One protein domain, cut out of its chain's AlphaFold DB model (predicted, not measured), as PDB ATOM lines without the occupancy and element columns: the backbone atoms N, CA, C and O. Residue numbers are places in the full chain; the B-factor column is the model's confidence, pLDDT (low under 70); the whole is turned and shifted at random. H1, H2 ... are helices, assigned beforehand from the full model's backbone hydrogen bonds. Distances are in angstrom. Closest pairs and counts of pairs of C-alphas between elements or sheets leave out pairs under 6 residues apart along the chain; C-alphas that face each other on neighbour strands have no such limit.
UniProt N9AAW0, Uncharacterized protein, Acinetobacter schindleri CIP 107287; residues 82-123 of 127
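This is residues 82 to 123 of the 127 residues of an uncharacterized protein of Acinetobacter schindleri CIP 107287 (UniProt N9AAW0). Two helices of equal length, H1 and H2, make an open V: they come near each other at the end of H1 and the start of H2, where a tight link joins them, and spread apart from there. The whole is flat, and both arms of the V stick out free over much of their length, residues 82 to 93 of H1 and residues 108 to 121 of H2. The printed part has 42 residues with two named helices, H1 then H2 along the chain, and no named strand; the class is all helix. It is loose, with a radius of gyration of the C-alphas of 11.8 A, and the C-alphas span 32 by 25 by 9 A.

H1 is residues 82 to 99, 25.8 A from first to last C-alpha; it begins at C-alpha 82 at (41.881, -38.705, 8.086) and ends at C-alpha 99 at (47.153, -42.591, 33.073). H2 is residues 104 to 121, also 25.8 A from first to last C-alpha, and ends at C-alpha 121 at (22.302, -34.655, 17.182).

H1 and H2 are close but not clearly touching, with 2 pairs of C-alphas within 8 A. Their closest C-alphas are those of Leu 97 and Ile 107, 7.7 A apart. The helices run opposite ways at a steep tilt of 39 degrees. Their centres are 15.3 A apart. In H1 and H2 every O i to N i+4 pair is within hydrogen-bond range.

The two C-alphas farthest apart are those of Lys 101 and Lys 123, at 32.2 A. The C-alphas of Tyr 82 and Lys 123, the first and last printed, are 19.7 A apart. The printed part has no cut, and the link from H1 to H2, 4 residues, is tight. The mean pLDDT of the printed part of this model is 91.0, and no printed residue is under 70.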
ATOM      1  N   TYR A  82      42.808 -39.461   7.243       79.31
ATOM      2  CA  TYR A  82      41.881 -38.705   8.086       79.31
ATOM      3  C   TYR A  82      41.337 -39.582   9.223       79.31
ATOM      4  O   TYR A  82      41.321 -39.160  10.378       79.31
ATOM      5  N   PHE A  83      40.926 -40.820   8.927       81.69
ATOM      6  CA  PHE A  83      40.468 -41.754   9.962       81.69
ATOM      7  C   PHE A  83      41.595 -42.181  10.912       81.69
ATOM      8  O   PHE A  83      41.344 -42.336  12.108       81.69
ATOM      9  N   GLU A  84      42.821 -42.325  10.410       83.56
ATOM     10  CA  GLU A  84      44.016 -42.602  11.210       83.56
ATOM     11  C   GLU A  84      44.315 -41.458  12.190       83.56
ATOM     12  O   GLU A  84      44.440 -41.708  13.388       83.56
ATOM     13  N   ASP A  85      44.336 -40.206  11.720       85.00
ATOM     14  CA  ASP A  85      44.590 -39.023  12.551       85.00
ATOM     15  C   ASP A  85      43.516 -38.871  13.647       85.00
ATOM     16  O   ASP A  85      43.829 -38.682  14.828       85.00
ATOM     17  N   PHE A  86      42.234 -39.026  13.291       87.44
ATOM     18  CA  PHE A  86      41.132 -38.997  14.262       87.44
ATOM     19  C   PHE A  86      41.200 -40.157  15.260       87.44
ATOM     20  O   PHE A  86      40.999 -39.956  16.463       87.44
ATOM     21  N   GLY A  87      41.510 -41.364  14.781       88.56
ATOM     22  CA  GLY A  87      41.723 -42.539  15.620       88.56
ATOM     23  C   GLY A  87      42.877 -42.332  16.601       88.56
ATOM     24  O   GLY A  87      42.740 -42.638  17.786       88.56
ATOM     25  N   GLY A  88      43.979 -41.735  16.147       91.69
ATOM     26  CA  GLY A  88      45.133 -41.385  16.970       91.69
ATOM     27  C   GLY A  88      44.779 -40.412  18.094       91.69
ATOM     28  O   GLY A  88      45.096 -40.678  19.256       91.69
ATOM     29  N   ILE A  89      44.053 -39.331  17.789       93.50
ATOM     30  CA  ILE A  89      43.588 -38.361  18.799       93.50
ATOM     31  C   ILE A  89      42.679 -39.040  19.832       93.50
ATOM     32  O   ILE A  89      42.848 -38.841  21.038       93.50
ATOM     33  N   TYR A  90      41.735 -39.868  19.381       93.31
ATOM     34  CA  TYR A  90      40.844 -40.614  20.267       93.31
ATOM     35  C   TYR A  90      41.618 -41.550  21.211       93.31
ATOM     36  O   TYR A  90      41.389 -41.545  22.425       93.31
ATOM     37  N   MET A  91      42.583 -42.306  20.681       94.06
ATOM     38  CA  MET A  91      43.427 -43.200  21.477       94.06
ATOM     39  C   MET A  91      44.328 -42.433  22.449       94.06
ATOM     40  O   MET A  91      44.523 -42.883  23.579       94.06
ATOM     41  N   MET A  92      44.821 -41.250  22.067       95.12
ATOM     42  CA  MET A  92      45.566 -40.364  22.965       95.12
ATOM     43  C   MET A  92      44.708 -39.935  24.163       95.12
ATOM     44  O   MET A  92      45.160 -40.027  25.305       95.12
ATOM     45  N   MET A  93      43.458 -39.517  23.931       93.56
ATOM     46  CA  MET A  93      42.536 -39.144  25.012       93.56
ATOM     47  C   MET A  93      42.240 -40.324  25.946       93.56
ATOM     48  O   MET A  93      42.243 -40.155  27.165       93.56
ATOM     49  N   LEU A  94      42.053 -41.530  25.401       92.50
ATOM     50  CA  LEU A  94      41.913 -42.744  26.212       92.50
ATOM     51  C   LEU A  94      43.164 -43.030  27.048       92.50
ATOM     52  O   LEU A  94      43.047 -43.352  28.230       92.50
ATOM     53  N   GLY A  95      44.353 -42.861  26.466       93.00
ATOM     54  CA  GLY A  95      45.624 -43.015  27.170       93.00
ATOM     55  C   GLY A  95      45.752 -42.075  28.371       93.00
ATOM     56  O   GLY A  95      46.148 -42.515  29.449       93.00
ATOM     57  N   LEU A  96      45.339 -40.812  28.223       94.69
ATOM     58  CA  LEU A  96      45.332 -39.837  29.321       94.69
ATOM     59  C   LEU A  96      44.381 -40.245  30.457       94.69
ATOM     60  O   LEU A  96      44.758 -40.165  31.626       94.69
ATOM     61  N   LEU A  97      43.179 -40.732  30.134       94.25
ATOM     62  CA  LEU A  97      42.224 -41.225  31.138       94.25
ATOM     63  C   LEU A  97      42.774 -42.447  31.888       94.25
ATOM     64  O   LEU A  97      42.674 -42.532  33.112       94.25
ATOM     65  N   MET A  98      43.422 -43.366  31.170       91.19
ATOM     66  CA  MET A  98      44.079 -44.524  31.777       91.19
ATOM     67  C   MET A  98      45.254 -44.118  32.674       91.19
ATOM     68  O   MET A  98      45.412 -44.670  33.762       91.19
ATOM     69  N   GLN A  99      46.058 -43.133  32.262       94.69
ATOM     70  CA  GLN A  99      47.153 -42.591  33.073       94.69
ATOM     71  C   GLN A  99      46.640 -41.962  34.377       94.69
ATOM     72  O   GLN A  99      47.276 -42.094  35.422       94.69
ATOM     73  N   GLN A 100      45.462 -41.335  34.334       94.06
ATOM     74  CA  GLN A 100      44.767 -40.798  35.507       94.06
ATOM     75  C   GLN A 100      44.059 -41.873  36.350       94.06
ATOM     76  O   GLN A 100      43.425 -41.538  37.346       94.06
ATOM     77  N   LYS A 101      44.198 -43.159  35.993       93.94
ATOM     78  CA  LYS A 101      43.559 -44.306  36.657       93.94
ATOM     79  C   LYS A 101      42.030 -44.226  36.685       93.94
ATOM     80  O   LYS A 101      41.415 -44.719  37.625       93.94
ATOM     81  N   VAL A 102      41.418 -43.621  35.667       93.81
ATOM     82  CA  VAL A 102      39.962 -43.687  35.492       93.81
ATOM     83  C   VAL A 102      39.569 -45.138  35.225       93.81
ATOM     84  O   VAL A 102      40.210 -45.824  34.419       93.81
ATOM     85  N   ASP A 103      38.524 -45.608  35.901       93.69
ATOM     86  CA  ASP A 103      38.073 -46.984  35.761       93.69
ATOM     87  C   ASP A 103      37.560 -47.274  34.350       93.69
ATOM     88  O   ASP A 103      36.933 -46.449  33.679       93.69
ATOM     89  N   ARG A 104      37.808 -48.501  33.886       90.75
ATOM     90  CA  ARG A 104      37.407 -48.927  32.536       90.75
ATOM     91  C   ARG A 104      35.898 -48.844  32.320       90.75
ATOM     92  O   ARG A 104      35.469 -48.544  31.208       90.75
ATOM     93  N   GLU A 105      35.110 -49.108  33.358       93.88
ATOM     94  CA  GLU A 105      33.650 -49.010  33.286       93.88
ATOM     95  C   GLU A 105      33.181 -47.555  33.163       93.88
ATOM     96  O   GLU A 105      32.280 -47.272  32.372       93.88
ATOM     97  N   ASP A 106      33.857 -46.611  33.819       93.88
ATOM     98  CA  ASP A 106      33.561 -45.185  33.663       93.88
ATOM     99  C   ASP A 106      33.910 -44.692  32.257       93.88
ATOM    100  O   ASP A 106      33.113 -43.994  31.627       93.88
ATOM    101  N   ILE A 107      35.056 -45.120  31.713       92.81
ATOM    102  CA  ILE A 107      35.455 -44.827  30.328       92.81
ATOM    103  C   ILE A 107      34.408 -45.367  29.340       92.81
ATOM    104  O   ILE A 107      33.979 -44.646  28.433       92.81
ATOM    105  N   ARG A 108      33.939 -46.608  29.530       93.62
ATOM    106  CA  ARG A 108      32.858 -47.197  28.718       93.62
ATOM    107  C   ARG A 108      31.559 -46.406  28.847       93.62
ATOM    108  O   ARG A 108      30.903 -46.138  27.840       93.62
ATOM    109  N   GLY A 109      31.206 -45.984  30.057       95.69
ATOM    110  CA  GLY A 109      30.047 -45.134  30.312       95.69
ATOM    111  C   GLY A 109      30.133 -43.784  29.590       95.69
ATOM    112  O   GLY A 109      29.146 -43.335  29.001       95.69
ATOM    113  N   MET A 110      31.310 -43.150  29.573       93.38
ATOM    114  CA  MET A 110      31.561 -41.911  28.826       93.38
ATOM    115  C   MET A 110      31.412 -42.119  27.315       93.38
ATOM    116  O   MET A 110      30.719 -41.339  26.659       93.38
ATOM    117  N   GLN A 111      31.992 -43.191  26.768       93.56
ATOM    118  CA  GLN A 111      31.847 -43.546  25.353       93.56
ATOM    119  C   GLN A 111      30.376 -43.782  24.978       93.56
ATOM    120  O   GLN A 111      29.905 -43.240  23.981       93.56
ATOM    121  N   ALA A 112      29.619 -44.518  25.801       94.94
ATOM    122  CA  ALA A 112      28.196 -44.775  25.574       94.94
ATOM    123  C   ALA A 112      27.359 -43.484  25.574       94.94
ATOM    124  O   ALA A 112      26.506 -43.293  24.704       94.94
ATOM    125  N   LYS A 113      27.629 -42.559  26.506       94.25
ATOM    126  CA  LYS A 113      26.992 -41.230  26.526       94.25
ATOM    127  C   LYS A 113      27.330 -40.423  25.272       94.25
ATOM    128  O   LYS A 113      26.427 -39.837  24.675       94.25
ATOM    129  N   GLY A 114      28.595 -40.433  24.846       90.56
ATOM    130  CA  GLY A 114      29.044 -39.780  23.614       90.56
ATOM    131  C   GLY A 114      28.345 -40.328  22.367       90.56
ATOM    132  O   GLY A 114      27.842 -39.554  21.554       90.56
ATOM    133  N   ILE A 115      28.219 -41.655  22.255       91.00
ATOM    134  CA  ILE A 115      27.491 -42.321  21.162       91.00
ATOM    135  C   ILE A 115      26.016 -41.906  21.154       91.00
ATOM    136  O   ILE A 115      25.476 -41.571  20.099       91.00
ATOM    137  N   SER A 116      25.351 -41.900  22.313       92.75
ATOM    138  CA  SER A 116      23.952 -41.466  22.424       92.75
ATOM    139  C   SER A 116      23.767 -40.006  22.010       92.75
ATOM    140  O   SER A 116      22.865 -39.705  21.230       92.75
ATOM    141  N   TYR A 117      24.649 -39.111  22.464       90.31
ATOM    142  CA  TYR A 117      24.631 -37.705  22.064       90.31
ATOM    143  C   TYR A 117      24.812 -37.547  20.550       90.31
ATOM    144  O   TYR A 117      24.040 -36.833  19.909       90.31
ATOM    145  N   ALA A 118      25.775 -38.255  19.954       88.00
ATOM    146  CA  ALA A 118      26.016 -38.188  18.518       88.00
ATOM    147  C   ALA A 118      24.834 -38.732  17.700       88.00
ATOM    148  O   ALA A 118      24.423 -38.117  16.716       88.00
ATOM    149  N   ASN A 119      24.235 -39.842  18.138       87.75
ATOM    150  CA  ASN A 119      23.042 -40.400  17.502       87.75
ATOM    151  C   ASN A 119      21.845 -39.438  17.553       87.75
ATOM    152  O   ASN A 119      21.062 -39.414  16.610       87.75
ATOM    153  N   ALA A 120      21.698 -38.665  18.630       89.62
ATOM    154  CA  ALA A 120      20.596 -37.719  18.781       89.62
ATOM    155  C   ALA A 120      20.778 -36.431  17.959       89.62
ATOM    156  O   ALA A 120      19.786 -35.844  17.537       89.62
ATOM    157  N   ASN A 121      22.022 -35.987  17.737       89.44
ATOM    158  CA  ASN A 121      22.302 -34.655  17.182       89.44
ATOM    159  C   ASN A 121      22.905 -34.661  15.769       89.44
ATOM    160  O   ASN A 121      22.735 -33.687  15.043       89.44
ATOM    161  N   PHE A 122      23.605 -35.727  15.369       84.62
ATOM    162  CA  PHE A 122      24.392 -35.748  14.124       84.62
ATOM    163  C   PHE A 122      24.055 -36.903  13.185       84.62
ATOM    164  O   PHE A 122      24.496 -36.904  12.036       84.62
ATOM    165  N   LYS A 123      23.258 -37.884  13.624       78.94
ATOM    166  CA  LYS A 123      22.684 -38.859  12.695       78.94
ATOM    167  C   LYS A 123      21.647 -38.119  11.853       78.94
ATOM    168  O   LYS A 123      20.565 -37.806  12.343       78.94
TER     169      LYS A 123